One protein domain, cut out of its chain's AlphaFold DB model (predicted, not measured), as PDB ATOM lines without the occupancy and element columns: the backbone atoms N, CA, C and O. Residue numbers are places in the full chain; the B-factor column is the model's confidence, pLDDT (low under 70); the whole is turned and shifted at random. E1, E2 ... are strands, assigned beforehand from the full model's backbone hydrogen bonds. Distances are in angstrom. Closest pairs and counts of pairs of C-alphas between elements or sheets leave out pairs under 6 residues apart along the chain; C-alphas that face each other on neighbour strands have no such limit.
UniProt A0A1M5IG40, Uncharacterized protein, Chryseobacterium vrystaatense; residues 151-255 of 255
ATOM      1  N   SER A 151      59.909   5.644 -23.942       79.44
ATOM      2  CA  SER A 151      59.577   7.069 -23.978       79.44
ATOM      3  C   SER A 151      59.989   7.818 -22.707       79.44
ATOM      4  O   SER A 151      60.117   9.038 -22.760       79.44
ATOM      5  N   GLY A 152      60.246   7.115 -21.599       89.81
ATOM      6  CA  GLY A 152      60.713   7.674 -20.334       89.81
ATOM      7  C   GLY A 152      60.177   6.948 -19.102       89.81
ATOM      8  O   GLY A 152      59.807   5.774 -19.163       89.81
ATOM      9  N   TRP A 153      60.159   7.626 -17.954       94.75
ATOM     10  CA  TRP A 153      59.620   7.041 -16.722       94.75
ATOM     11  C   TRP A 153      58.090   6.978 -16.746       94.75
ATOM     12  O   TRP A 153      57.429   7.981 -17.001       94.75
ATOM     13  N   ASP A 154      57.531   5.820 -16.399       96.19
ATOM     14  CA  ASP A 154      56.106   5.609 -16.128       96.19
ATOM     15  C   ASP A 154      55.936   5.240 -14.655       96.19
ATOM     16  O   ASP A 154      56.523   4.263 -14.177       96.19
ATOM     17  N   ILE A 155      55.172   6.052 -13.928       97.06
ATOM     18  CA  ILE A 155      54.866   5.857 -12.512       97.06
ATOM     19  C   ILE A 155      53.361   5.707 -12.352       97.06
ATOM     20  O   ILE A 155      52.622   6.664 -12.573       97.06
ATOM     21  N   GLN A 156      52.914   4.548 -11.886       97.69
ATOM     22  CA  GLN A 156      51.522   4.250 -11.571       97.69
ATOM     23  C   GLN A 156      51.372   4.000 -10.066       97.69
ATOM     24  O   GLN A 156      52.135   3.242  -9.475       97.69
ATOM     25  N   ASP A 157      50.387   4.642  -9.445       97.56
ATOM     26  CA  ASP A 157      50.013   4.482  -8.037       97.56
ATOM     27  C   ASP A 157      48.495   4.273  -7.985       97.56
ATOM     28  O   ASP A 157      47.714   5.223  -8.087       97.56
ATOM     29  N   ASP A 158      48.070   3.015  -7.864       95.69
ATOM     30  CA  ASP A 158      46.657   2.626  -7.906       95.69
ATOM     31  C   ASP A 158      45.922   2.973  -6.608       95.69
ATOM     32  O   ASP A 158      44.698   3.136  -6.600       95.69
ATOM     33  N   ILE A 159      46.660   3.145  -5.506       93.88
ATOM     34  CA  ILE A 159      46.100   3.614  -4.234       93.88
ATOM     35  C   ILE A 159      45.641   5.063  -4.395       93.88
ATOM     36  O   ILE A 159      44.504   5.394  -4.040       93.88
ATOM     37  N   LYS A 160      46.494   5.910  -4.979       94.88
ATOM     38  CA  LYS A 160      46.168   7.308  -5.290       94.88
ATOM     39  C   LYS A 160      45.339   7.464  -6.560       94.88
ATOM     40  O   LYS A 160      44.754   8.523  -6.761       94.88
ATOM     41  N   GLY A 161      45.266   6.427  -7.393       96.38
ATOM     42  CA  GLY A 161      44.615   6.475  -8.697       96.38
ATOM     43  C   GLY A 161      45.324   7.434  -9.646       96.38
ATOM     44  O   GLY A 161      44.658   8.198 -10.335       96.38
ATOM     45  N   THR A 162      46.658   7.457  -9.640       97.88
ATOM     46  CA  THR A 162      47.464   8.366 -10.466       97.88
ATOM     47  C   THR A 162      48.405   7.599 -11.376       97.88
ATOM     48  O   THR A 162      49.000   6.613 -10.947       97.88
ATOM     49  N   ARG A 163      48.618   8.105 -12.591       97.56
ATOM     50  CA  ARG A 163      49.692   7.645 -13.477       97.56
ATOM     51  C   ARG A 163      50.415   8.839 -14.081       97.56
ATOM     52  O   ARG A 163      49.751   9.746 -14.572       97.56
ATOM     53  N   THR A 164      51.739   8.870 -14.011       97.44
ATOM     54  CA  THR A 164      52.577   9.975 -14.494       97.44
ATOM     55  C   THR A 164      53.618   9.443 -15.464       97.44
ATOM     56  O   THR A 164      54.352   8.520 -15.123       97.44
ATOM     57  N   PHE A 165      53.701  10.064 -16.634       96.75
ATOM     58  CA  PHE A 165      54.730   9.825 -17.635       96.75
ATOM     59  C   PHE A 165      55.704  10.997 -17.676       96.75
ATOM     60  O   PHE A 165      55.287  12.151 -17.563       96.75
ATOM     61  N   TYR A 166      56.986  10.702 -17.853       95.56
ATOM     62  CA  TYR A 166      58.061  11.682 -17.962       95.56
ATOM     63  C   TYR A 166      58.732  11.590 -19.327       95.56
ATOM     64  O   TYR A 166      58.866  10.502 -19.880       95.56
ATOM     65  N   TYR A 167      59.230  12.720 -19.825       90.88
ATOM     66  CA  TYR A 167      60.037  12.761 -21.037       90.88
ATOM     67  C   TYR A 167      61.400  12.100 -20.810       90.88
ATOM     68  O   TYR A 167      62.249  12.627 -20.085       90.88
ATOM     69  N   GLY A 168      61.647  10.964 -21.457       87.31
ATOM     70  CA  GLY A 168      62.911  10.233 -21.389       87.31
ATOM     71  C   GLY A 168      63.378   9.969 -19.952       87.31
ATOM     72  O   GLY A 168      62.590   9.666 -19.057       87.31
ATOM     73  N   LYS A 169      64.687  10.123 -19.713       85.44
ATOM     74  CA  LYS A 169      65.295  10.026 -18.372       85.44
ATOM     75  C   LYS A 169      65.322  11.371 -17.626       85.44
ATOM     76  O   LYS A 169      66.270  11.633 -16.890       85.44
ATOM     77  N   THR A 170      64.348  12.251 -17.861       88.25
ATOM     78  CA  THR A 170      64.281  13.572 -17.210       88.25
ATOM     79  C   THR A 170      63.257  13.594 -16.075       88.25
ATOM     80  O   THR A 170      62.435  12.689 -15.948       88.25
ATOM     81  N   ASP A 171      63.273  14.666 -15.282       89.62
ATOM     82  CA  ASP A 171      62.244  14.953 -14.271       89.62
ATOM     83  C   ASP A 171      61.074  15.787 -14.833       89.62
ATOM     84  O   ASP A 171      60.234  16.292 -14.083       89.62
ATOM     85  N   ILE A 172      60.998  15.945 -16.160       94.06
ATOM     86  CA  ILE A 172      59.949  16.718 -16.828       94.06
ATOM     87  C   ILE A 172      58.779  15.793 -17.137       94.06
ATOM     88  O   ILE A 172      58.906  14.837 -17.898       94.06
ATOM     89  N   ILE A 173      57.631  16.093 -16.538       96.19
ATOM     90  CA  ILE A 173      56.388  15.356 -16.768       96.19
ATOM     91  C   ILE A 173      55.919  15.621 -18.198       96.19
ATOM     92  O   ILE A 173      55.841  16.772 -18.608       96.19
ATOM     93  N   GLU A 174      55.575  14.563 -18.920       96.25
ATOM     94  CA  GLU A 174      54.873  14.608 -20.204       96.25
ATOM     95  C   GLU A 174      53.362  14.635 -19.972       96.25
ATOM     96  O   GLU A 174      52.640  15.485 -20.496       96.25
ATOM     97  N   SER A 175      52.870  13.709 -19.147       97.19
ATOM     98  CA  SER A 175      51.455  13.632 -18.811       97.19
ATOM     99  C   SER A 175      51.216  13.073 -17.417       97.19
ATOM    100  O   SER A 175      52.016  12.317 -16.866       97.19
ATOM    101  N   ARG A 176      50.089  13.457 -16.824       97.75
ATOM    102  CA  ARG A 176      49.611  12.927 -15.552       97.75
ATOM    103  C   ARG A 176      48.119  12.678 -15.645       97.75
ATOM    104  O   ARG A 176      47.370  13.607 -15.916       97.75
ATOM    105  N   SER A 177      47.691  11.463 -15.332       98.00
ATOM    106  CA  SER A 177      46.281  11.114 -15.182       98.00
ATOM    107  C   SER A 177      45.909  10.856 -13.723       98.00
ATOM    108  O   SER A 177      46.749  10.476 -12.902       98.00
ATOM    109  N   THR A 178      44.650  11.111 -13.373       97.81
ATOM    110  CA  THR A 178      44.083  10.909 -12.035       97.81
ATOM    111  C   THR A 178      42.650  10.385 -12.135       97.81
ATOM    112  O   THR A 178      41.854  10.900 -12.917       97.81
ATOM    113  N   SER A 179      42.312   9.376 -11.335       96.19
ATOM    114  CA  SER A 179      40.994   8.719 -11.304       96.19
ATOM    115  C   SER A 179      40.336   8.702  -9.919       96.19
ATOM    116  O   SER A 179      39.206   8.240  -9.776       96.19
ATOM    117  N   ARG A 180      41.013   9.207  -8.881       94.31
ATOM    118  CA  ARG A 180      40.490   9.316  -7.508       94.31
ATOM    119  C   ARG A 180      40.624  10.746  -6.994       94.31
ATOM    120  O   ARG A 180      41.434  11.512  -7.503       94.31
ATOM    121  N   ASN A 181      39.851  11.094  -5.963       91.25
ATOM    122  CA  ASN A 181      39.855  12.430  -5.344       91.25
ATOM    123  C   ASN A 181      39.588  13.574  -6.343       91.25
ATOM    124  O   ASN A 181      40.185  14.645  -6.256       91.25
ATOM    125  N   LEU A 182      38.706  13.325  -7.313       93.81
ATOM    126  CA  LEU A 182      38.329  14.290  -8.341       93.81
ATOM    127  C   LEU A 182      37.177  15.193  -7.877       93.81
ATOM    128  O   LEU A 182      36.507  14.923  -6.877       93.81
ATOM    129  N   GLU A 183      36.931  16.268  -8.628       90.81
ATOM    130  CA  GLU A 183      35.749  17.111  -8.429       90.81
ATOM    131  C   GLU A 183      34.440  16.330  -8.642       90.81
ATOM    132  O   GLU A 183      34.400  15.290  -9.303       90.81
ATOM    133  N   LYS A 184      33.334  16.832  -8.079       91.44
ATOM    134  CA  LYS A 184      32.038  16.144  -8.131       91.44
ATOM    135  C   LYS A 184      31.622  15.848  -9.578       91.44
ATOM    136  O   LYS A 184      31.483  16.759 -10.388       91.44
ATOM    137  N   GLY A 185      31.346  14.574  -9.856       91.38
ATOM    138  CA  GLY A 185      30.891  14.086 -11.161       91.38
ATOM    139  C   GLY A 185      32.017  13.752 -12.143       91.38
ATOM    140  O   GLY A 185      31.735  13.114 -13.156       91.38
ATOM    141  N   ALA A 186      33.263  14.139 -11.858       95.44
ATOM    142  CA  ALA A 186      34.410  13.761 -12.671       95.44
ATOM    143  C   ALA A 186      34.830  12.313 -12.375       95.44
ATOM    144  O   ALA A 186      34.883  11.882 -11.222       95.44
ATOM    145  N   THR A 187      35.132  11.565 -13.431       95.94
ATOM    146  CA  THR A 187      35.546  10.154 -13.383       95.94
ATOM    147  C   THR A 187      37.018   9.978 -13.733       95.94
ATOM    148  O   THR A 187      37.645   9.007 -13.311       95.94
ATOM    149  N   TRP A 188      37.586  10.923 -14.484       96.94
ATOM    150  CA  TRP A 188      38.982  10.902 -14.895       96.94
ATOM    151  C   TRP A 188      39.473  12.307 -15.244       96.94
ATOM    152  O   TRP A 188      38.707  13.141 -15.727       96.94
ATOM    153  N   MET A 189      40.756  12.561 -15.022       97.88
ATOM    154  CA  MET A 189      41.433  13.799 -15.394       97.88
ATOM    155  C   MET A 189      42.808  13.482 -15.976       97.88
ATOM    156  O   MET A 189      43.503  12.628 -15.433       97.88
ATOM    157  N   GLU A 190      43.226  14.205 -17.011       98.25
ATOM    158  CA  GLU A 190      44.591  14.174 -17.541       98.25
ATOM    159  C   GLU A 190      45.123  15.574 -17.794       98.25
ATOM    160  O   GLU A 190      44.427  16.447 -18.302       98.25
ATOM    161  N   GLU A 191      46.384  15.770 -17.444       98.44
ATOM    162  CA  GLU A 191      47.157  16.975 -17.689       98.44
ATOM    163  C   GLU A 191      48.323  16.608 -18.609       98.44
ATOM    164  O   GLU A 191      49.050  15.657 -18.320       98.44
ATOM    165  N   LYS A 192      48.506  17.351 -19.704       98.12
ATOM    166  CA  LYS A 192      49.634  17.201 -20.636       98.12
ATOM    167  C   LYS A 192      50.517  18.431 -20.588       98.12
ATOM    168  O   LYS A 192      50.008  19.552 -20.524       98.12
ATOM    169  N   PHE A 193      51.822  18.236 -20.660       97.38
ATOM    170  CA  PHE A 193      52.821  19.286 -20.501       97.38
ATOM    171  C   PHE A 193      53.769  19.309 -21.699       97.38
ATOM    172  O   PHE A 193      53.900  18.319 -22.408       97.38
ATOM    173  N   ASP A 194      54.398  20.456 -21.952       95.31
ATOM    174  CA  ASP A 194      55.476  20.573 -22.934       95.31
ATOM    175  C   ASP A 194      56.822  20.129 -22.337       95.31
ATOM    176  O   ASP A 194      56.967  19.981 -21.124       95.31
ATOM    177  N   GLU A 195      57.845  19.981 -23.181       93.94
ATOM    178  CA  GLU A 195      59.218  19.634 -22.767       93.94
ATOM    179  C   GLU A 195      59.868  20.678 -21.835       93.94
ATOM    180  O   GLU A 195      60.977  20.478 -21.350       93.94
ATOM    181  N   LYS A 196      59.208  21.816 -21.576       95.00
ATOM    182  CA  LYS A 196      59.631  22.832 -20.597       95.00
ATOM    183  C   LYS A 196      58.827  22.736 -19.294       95.00
ATOM    184  O   LYS A 196      58.947  23.624 -18.447       95.00
ATOM    185  N   GLY A 197      57.995  21.705 -19.143       94.06
ATOM    186  CA  GLY A 197      57.150  21.452 -17.979       94.06
ATOM    187  C   GLY A 197      55.921  22.358 -17.881       94.06
ATOM    188  O   GLY A 197      55.339  22.480 -16.803       94.06
ATOM    189  N   LYS A 198      55.516  23.038 -18.961       96.06
ATOM    190  CA  LYS A 198      54.337  23.917 -18.943       96.06
ATOM    191  C   LYS A 198      53.105  23.166 -19.419       96.06
ATOM    192  O   LYS A 198      53.139  22.519 -20.459       96.06
ATOM    193  N   LEU A 199      51.998  23.320 -18.692       96.56
ATOM    194  CA  LEU A 199      50.709  22.727 -19.050       96.56
ATOM    195  C   LEU A 199      50.287  23.165 -20.463       96.56
ATOM    196  O   LEU A 199      50.231  24.362 -20.752       96.56
ATOM    197  N   ILE A 200      49.984  22.197 -21.323       97.31
ATOM    198  CA  ILE A 200      49.426  22.386 -22.667       97.31
ATOM    199  C   ILE A 200      47.905  22.275 -22.586       97.31
ATOM    200  O   ILE A 200      47.194  23.194 -23.000       97.31
ATOM    201  N   THR A 201      47.417  21.170 -22.019       97.94
ATOM    202  CA  THR A 201      45.991  20.881 -21.882       97.94
ATOM    203  C   THR A 201      45.679  20.149 -20.584       97.94
ATOM    204  O   THR A 201      46.509  19.425 -20.034       97.94
ATOM    205  N   LYS A 202      44.444  20.327 -20.120       98.12
ATOM    206  CA  LYS A 202      43.832  19.567 -19.036       98.12
ATOM    207  C   LYS A 202      42.467  19.054 -19.478       98.12
ATOM    208  O   LYS A 202      41.563  19.852 -19.708       98.12
ATOM    209  N   GLU A 203      42.316  17.743 -19.596       97.81
ATOM    210  CA  GLU A 203      41.051  17.076 -19.908       97.81
ATOM    211  C   GLU A 203      40.419  16.535 -18.623       97.81
ATOM    212  O   GLU A 203      41.090  15.910 -17.808       97.81
ATOM    213  N   ILE A 204      39.122  16.768 -18.439       97.62
ATOM    214  CA  ILE A 204      38.311  16.199 -17.359       97.62
ATOM    215  C   ILE A 204      37.141  15.467 -18.007       97.62
ATOM    216  O   ILE A 204      36.413  16.055 -18.807       97.62
ATOM    217  N   ARG A 205      36.950  14.195 -17.661       96.62
ATOM    218  CA  ARG A 205      35.809  13.382 -18.091       96.62
ATOM    219  C   ARG A 205      34.806  13.260 -16.960       96.62
ATOM    220  O   ARG A 205      35.191  13.082 -15.806       96.62
ATOM    221  N   TYR A 206      33.534  13.333 -17.313       94.94
ATOM    222  CA  TYR A 206      32.404  13.168 -16.411       94.94
ATOM    223  C   TYR A 206      31.622  11.900 -16.794       94.94
ATOM    224  O   TYR A 206      31.800  11.359 -17.885       94.94
ATOM    225  N   GLY A 207      30.794  11.386 -15.882       85.00
ATOM    226  CA  GLY A 207      30.063  10.120 -16.071       85.00
ATOM    227  C   GLY A 207      28.943  10.132 -17.127       85.00
ATOM    228  O   GLY A 207      28.328   9.097 -17.347       85.00
ATOM    229  N   ASP A 208      28.666  11.276 -17.753       84.44
ATOM    230  CA  ASP A 208      27.601  11.531 -18.735       84.44
ATOM    231  C   ASP A 208      28.142  11.729 -20.166       84.44
ATOM    232  O   ASP A 208      27.621  12.551 -20.919       84.44
ATOM    233  N   ASP A 209      29.240  11.046 -20.518       85.06
ATOM    234  CA  ASP A 209      29.975  11.192 -21.795       85.06
ATOM    235  C   ASP A 209      30.397  12.636 -22.120       85.06
ATOM    236  O   ASP A 209      30.769  12.995 -23.245       85.06
ATOM    237  N   LYS A 210      30.382  13.486 -21.094       93.69
ATOM    238  CA  LYS A 210      30.809  14.869 -21.157       93.69
ATOM    239  C   LYS A 210      32.287  14.959 -20.837       93.69
ATOM    240  O   LYS A 210      32.800  14.348 -19.897       93.69
ATOM    241  N   ARG A 211      32.979  15.805 -21.589       95.94
ATOM    242  CA  ARG A 211      34.396  16.103 -21.397       95.94
ATOM    243  C   ARG A 211      34.611  17.606 -21.391       95.94
ATOM    244  O   ARG A 211      33.953  18.340 -22.127       95.94
ATOM    245  N   LYS A 212      35.521  18.071 -20.545       97.06
ATOM    246  CA  LYS A 212      35.983  19.457 -20.508       97.06
ATOM    247  C   LYS A 212      37.469  19.481 -20.818       97.06
ATOM    248  O   LYS A 212      38.243  18.901 -20.066       97.06
ATOM    249  N   VAL A 213      37.858  20.166 -21.887       97.56
ATOM    250  CA  VAL A 213      39.265  20.337 -22.273       97.56
ATOM    251  C   VAL A 213      39.645  21.787 -22.033       97.56
ATOM    252  O   VAL A 213      39.027  22.680 -22.596       97.56
ATOM    253  N   ILE A 214      40.621  22.030 -21.168       98.00
ATOM    254  CA  ILE A 214      41.116  23.359 -20.806       98.00
ATOM    255  C   ILE A 214      42.491  23.531 -21.441       98.00
ATOM    256  O   ILE A 214      43.391  22.732 -21.191       98.00
ATOM    257  N   ASN A 215      42.655  24.573 -22.244       97.12
ATOM    258  CA  ASN A 215      43.915  24.914 -22.887       97.12
ATOM    259  C   ASN A 215      44.796  25.758 -21.959       97.12
ATOM    260  O   ASN A 215      44.334  26.373 -20.996       97.12
ATOM    261  N   ARG A 216      46.081  25.848 -22.303       94.62
ATOM    262  CA  ARG A 216      47.088  26.650 -21.594       94.62
ATOM    263  C   ARG A 216      46.706  28.116 -21.362       94.62
ATOM    264  O   ARG A 216      47.116  28.694 -20.359       94.62
ATOM    265  N   ASP A 217      45.969  28.732 -22.280       95.19
ATOM    266  CA  ASP A 217      45.521  30.129 -22.173       95.19
ATOM    267  C   ASP A 217      44.273  30.305 -21.283       95.19
ATOM    268  O   ASP A 217      43.784  31.422 -21.100       95.19
ATOM    269  N   GLY A 218      43.752  29.206 -20.727       95.44
ATOM    270  CA  GLY A 218      42.547  29.152 -19.910       95.44
ATOM    271  C   GLY A 218      41.249  29.054 -20.712       95.44
ATOM    272  O   GLY A 218      40.192  28.883 -20.104       95.44
ATOM    273  N   SER A 219      41.290  29.155 -22.047       97.44
ATOM    274  CA  SER A 219      40.135  28.815 -22.886       97.44
ATOM    275  C   SER A 219      39.776  27.345 -22.702       97.44
ATOM    276  O   SER A 219      40.620  26.526 -22.329       97.44
ATOM    277  N   TYR A 220      38.512  26.996 -22.915       98.06
ATOM    278  CA  TYR A 220      38.089  25.617 -22.731       98.06
ATOM    279  C   TYR A 220      36.939  25.224 -23.640       98.06
ATOM    280  O   TYR A 220      36.141  26.051 -24.083       98.06
ATOM    281  N   GLU A 221      36.835  23.926 -23.865       97.56
ATOM    282  CA  GLU A 221      35.770  23.296 -24.621       97.56
ATOM    283  C   GLU A 221      34.963  22.388 -23.702       97.56
ATOM    284  O   GLU A 221      35.516  21.717 -22.830       97.56
ATOM    285  N   ILE A 222      33.648  22.373 -23.895       97.00
ATOM    286  CA  ILE A 222      32.763  21.343 -23.358       97.00
ATOM    287  C   ILE A 222      32.311  20.491 -24.534       97.00
ATOM    288  O   ILE A 222      31.700  21.005 -25.472       97.00
ATOM    289  N   ILE A 223      32.614  19.203 -24.458       96.25
ATOM    290  CA  ILE A 223      32.336  18.206 -25.484       96.25
ATOM    291  C   ILE A 223      31.319  17.229 -24.906       96.25
ATOM    292  O   ILE A 223      31.520  16.719 -23.807       96.25
ATOM    293  N   ILE A 224      30.229  16.990 -25.626       94.62
ATOM    294  CA  ILE A 224      29.219  15.985 -25.280       94.62
ATOM    295  C   ILE A 224      29.075  15.072 -26.488       94.62
ATOM    296  O   ILE A 224      28.732  15.550 -27.573       94.62
ATOM    297  N   SER A 225      29.352  13.785 -26.309       90.44
ATOM    298  CA  SER A 225      29.195  12.809 -27.384       90.44
ATOM    299  C   SER A 225      27.713  12.529 -27.642       90.44
ATOM    300  O   SER A 225      26.912  12.393 -26.719       90.44
ATOM    301  N   THR A 226      27.329  12.506 -28.917       87.38
ATOM    302  CA  THR A 226      25.957  12.260 -29.379       87.38
ATOM    303  C   THR A 226      25.977  11.271 -30.543       87.38
ATOM    304  O   THR A 226      27.027  11.015 -31.130       87.38
ATOM    305  N   ASN A 227      24.811  10.754 -30.932       84.31
ATOM    306  CA  ASN A 227      24.698   9.820 -32.061       84.31
ATOM    307  C   ASN A 227      25.161  10.422 -33.403       84.31
ATOM    308  O   ASN A 227      25.529   9.682 -34.309       84.31
ATOM    309  N   GLU A 228      25.141  11.750 -33.538       82.94
ATOM    310  CA  GLU A 228      25.496  12.474 -34.768       82.94
ATOM    311  C   GLU A 228      26.947  12.989 -34.761       82.94
ATOM    312  O   GLU A 228      27.398  13.596 -35.732       82.94
ATOM    313  N   GLY A 229      27.691  12.763 -33.672       88.50
ATOM    314  CA  GLY A 229      29.036  13.293 -33.460       88.50
ATOM    315  C   GLY A 229      29.209  13.967 -32.104       88.50
ATOM    316  O   GLY A 229      28.341  13.921 -31.230       88.50
ATOM    317  N   ASP A 230      30.337  14.643 -31.931       93.19
ATOM    318  CA  ASP A 230      30.647  15.378 -30.709       93.19
ATOM    319  C   ASP A 230      30.074  16.804 -30.791       93.19
ATOM    320  O   ASP A 230      30.475  17.609 -31.636       93.19
ATOM    321  N   LYS A 231      29.143  17.157 -29.897       94.88
ATOM    322  CA  LYS A 231      28.697  18.547 -29.733       94.88
ATOM    323  C   LYS A 231      29.747  19.308 -28.930       94.88
ATOM    324  O   LYS A 231      29.918  19.056 -27.739       94.88
ATOM    325  N   VAL A 232      30.401  20.277 -29.564       96.69
ATOM    326  CA  VAL A 232      31.490  21.069 -28.981       96.69
ATOM    327  C   VAL A 232      31.013  22.491 -28.709       96.69
ATOM    328  O   VAL A 232      30.499  23.166 -29.600       96.69
ATOM    329  N   SER A 233      31.192  22.964 -27.478       97.75
ATOM    330  CA  SER A 233      30.975  24.360 -27.078       97.75
ATOM    331  C   SER A 233      32.288  24.975 -26.605       97.75
ATOM    332  O   SER A 233      32.854  24.516 -25.616       97.75
ATOM    333  N   GLN A 234      32.765  26.003 -27.303       97.75
ATOM    334  CA  GLN A 234      34.045  26.667 -27.057       97.75
ATOM    335  C   GLN A 234      33.853  27.948 -26.251       97.75
ATOM    336  O   GLN A 234      33.014  28.785 -26.588       97.75
ATOM    337  N   TYR A 235      34.675  28.134 -25.225       98.38
ATOM    338  CA  TYR A 235      34.621  29.262 -24.307       98.38
ATOM    339  C   TYR A 235      35.979  29.957 -24.220       98.38
ATOM    340  O   TYR A 235      37.030  29.317 -24.235       98.38
ATOM    341  N   SER A 236      35.965  31.282 -24.077       97.50
ATOM    342  CA  SER A 236      37.175  32.039 -23.749       97.50
ATOM    343  C   SER A 236      37.634  31.764 -22.317       97.50
ATOM    344  O   SER A 236      36.871  31.266 -21.489       97.50
ATOM    345  N   SER A 237      38.846  32.203 -21.976       96.38
ATOM    346  CA  SER A 237      39.379  32.124 -20.608       96.38
ATOM    347  C   SER A 237      38.568  32.889 -19.556       96.38
ATOM    348  O   SER A 237      38.708  32.639 -18.363       96.38
ATOM    349  N   LYS A 238      37.675  33.792 -19.984       96.38
ATOM    350  CA  LYS A 238      36.726  34.510 -19.115       96.38
ATOM    351  C   LYS A 238      35.347  33.838 -19.038       96.38
ATOM    352  O   LYS A 238      34.423  34.426 -18.488       96.38
ATOM    353  N   GLY A 239      35.176  32.656 -19.636       95.56
ATOM    354  CA  GLY A 239      33.912  31.910 -19.648       95.56
ATOM    355  C   GLY A 239      32.875  32.406 -20.663       95.56
ATOM    356  O   GLY A 239      31.722  31.983 -20.615       95.56
ATOM    357  N   LYS A 240      33.247  33.288 -21.603       97.06
ATOM    358  CA  LYS A 240      32.332  33.730 -22.668       97.06
ATOM    359  C   LYS A 240      32.218  32.633 -23.725       97.06
ATOM    360  O   LYS A 240      33.240  32.256 -24.293       97.06
ATOM    361  N   LEU A 241      30.999  32.181 -24.028       97.81
ATOM    362  CA  LEU A 241      30.745  31.281 -25.157       97.81
ATOM    363  C   LEU A 241      31.150  31.976 -26.466       97.81
ATOM    364  O   LEU A 241      30.692  33.083 -26.758       97.81
ATOM    365  N   LEU A 242      32.025  31.330 -27.229       96.81
ATOM    366  CA  LEU A 242      32.537  31.825 -28.505       96.81
ATOM    367  C   LEU A 242      31.819  31.167 -29.679       96.81
ATOM    368  O   LEU A 242      31.435  31.849 -30.626       96.81
ATOM    369  N   LYS A 243      31.643  29.842 -29.617       96.12
ATOM    370  CA  LYS A 243      31.063  29.048 -30.700       96.12
ATOM    371  C   LYS A 243      30.503  27.730 -30.174       96.12
ATOM    372  O   LYS A 243      31.046  27.156 -29.234       96.12
ATOM    373  N   THR A 244      29.471  27.222 -30.843       95.75
ATOM    374  CA  THR A 244      28.996  25.842 -30.703       95.75
ATOM    375  C   THR A 244      28.891  25.207 -32.086       95.75
ATOM    376  O   THR A 244      28.444  25.863 -33.026       95.75
ATOM    377  N   TYR A 245      29.320  23.956 -32.226       94.25
ATOM    378  CA  TYR A 245      29.202  23.180 -33.465       94.25
ATOM    379  C   TYR A 245      29.140  21.674 -33.167       94.25
ATOM    380  O   TYR A 245      29.391  21.253 -32.039       94.25
ATOM    381  N   VAL A 246      28.793  20.870 -34.176       93.00
ATOM    382  CA  VAL A 246      28.838  19.402 -34.113       93.00
ATOM    383  C   VAL A 246      30.010  18.924 -34.962       93.00
ATOM    384  O   VAL A 246      30.077  19.223 -36.154       93.00
ATOM    385  N   ALA A 247      30.957  18.226 -34.342       89.62
ATOM    386  CA  ALA A 247      32.023  17.512 -35.026       89.62
ATOM    387  C   ALA A 247      31.502  16.115 -35.387       89.62
ATOM    388  O   ALA A 247      31.531  15.204 -34.561       89.62
ATOM    389  N   ALA A 248      30.963  15.978 -36.600       81.12
ATOM    390  CA  ALA A 248      30.382  14.726 -37.066       81.12
ATOM    391  C   ALA A 248      31.434  13.608 -37.119       81.12
ATOM    392  O   ALA A 248      32.559  13.829 -37.581       81.12
ATOM    393  N   TYR A 249      31.064  12.402 -36.682       75.69
ATOM    394  CA  TYR A 249      31.903  11.230 -36.927       75.69
ATOM    395  C   TYR A 249      31.927  10.942 -38.434       75.69
ATOM    396  O   TYR A 249      30.879  11.027 -39.081       75.69
ATOM    397  N   PRO A 250      33.089  10.612 -39.023       69.75
ATOM    398  CA  PRO A 250      33.140  10.239 -40.427       69.75
ATOM    399  C   PRO A 250      32.238   9.021 -40.647       69.75
ATOM    400  O   PRO A 250      32.459   7.957 -40.070       69.75
ATOM    401  N   THR A 251      31.203   9.172 -41.474       63.53
ATOM    402  CA  THR A 251      30.390   8.040 -41.912       63.53
ATOM    403  C   THR A 251      31.269   7.142 -42.772       63.53
ATOM    404  O   THR A 251      31.689   7.556 -43.854       63.53
ATOM    405  N   MET A 252      31.559   5.925 -42.309       50.09
ATOM    406  CA  MET A 252      32.139   4.909 -43.184       50.09
ATOM    407  C   MET A 252      31.106   4.593 -44.267       50.09
ATOM    408  O   MET A 252      30.089   3.957 -43.997       50.09
ATOM    409  N   SER A 253      31.334   5.082 -45.482       44.53
ATOM    410  CA  SER A 253      30.571   4.657 -46.648       44.53
ATOM    411  C   SER A 253      30.884   3.185 -46.896       44.53
ATOM    412  O   SER A 253      32.002   2.853 -47.290       44.53
ATOM    413  N   VAL A 254      29.916   2.309 -46.633       47.28
ATOM    414  CA  VAL A 254      29.964   0.922 -47.099       47.28
ATOM    415  C   VAL A 254      29.800   0.980 -48.618       47.28
ATOM    416  O   VAL A 254      28.747   1.402 -49.097       47.28
ATOM    417  N   GLN A 255      30.868   0.663 -49.353       43.34
ATOM    418  CA  GLN A 255      30.797   0.337 -50.780       43.34
ATOM    419  C   GLN A 255      30.440  -1.136 -50.949       43.34
ATOM    420  O   GLN A 255      30.956  -1.951 -50.150       43.34
TER     421      GLN A 255
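This is residues 151 to 255 of the 255 residues of an uncharacterized protein of Chryseobacterium vrystaatense (UniProt A0A1M5IG40). The domain is one twisted, bowed wall of nine strands set side by side in chain order, with no named helix over either face; residues 248 to 255 trail on past E9 as a tail. From edge to edge the strands' lines turn by 96 degrees and the way across the sheet by 49 degrees. The printed part has 105 residues, and E1 to E9 form a meander, each strand the antiparallel neighbour of the one before; the class is all strand. It is loose, with a radius of gyration of the C-alphas of 16.3 A, and spans 44 by 43 by 28 A.

E1, residues 153 to 157, is an edge strand and forms a hairpin with E2, residues 162 to 166, where N 155 and O 164 are within hydrogen-bond range at 2.9 A. E3, residues 173 to 178, is antiparallel to E2, with N 165 and O 175 2.8 A apart. E4, residues 186 to 193, pairs with E3 through N 191 and O 176, 2.8 A. E5, residues 199 to 206, follows, with N 190 and O 203 2.8 A apart. E6, residues 210 to 215, is the antiparallel neighbour of E5, with N 204 and O 212 within hydrogen-bond range at 2.8 A. E7, residues 220 to 226, stands to E6 at 155 degrees, with N 211 and O 223 2.8 A apart. E8, residues 229 to 235, has N 233 2.8 A from O 222 of E7. E9, residues 241 to 247, is the other edge strand, with N 232 and O 245 2.8 A apart; E1 and E9 are apart.

E1 begins at C-alpha 153 (59.620, 7.041, -16.722). E4 and E5 are each 20.8 A long from first to last C-alpha, E7 and E8 19.2 A. E9 ends at C-alpha 247 (32.023, 17.512, -35.026).

The C-alphas farthest apart, of Asp 171 and Gln 255, are 50.4 A apart. The printed part has no cut and no long link. Residues 250 to 255 have pLDDT under 70.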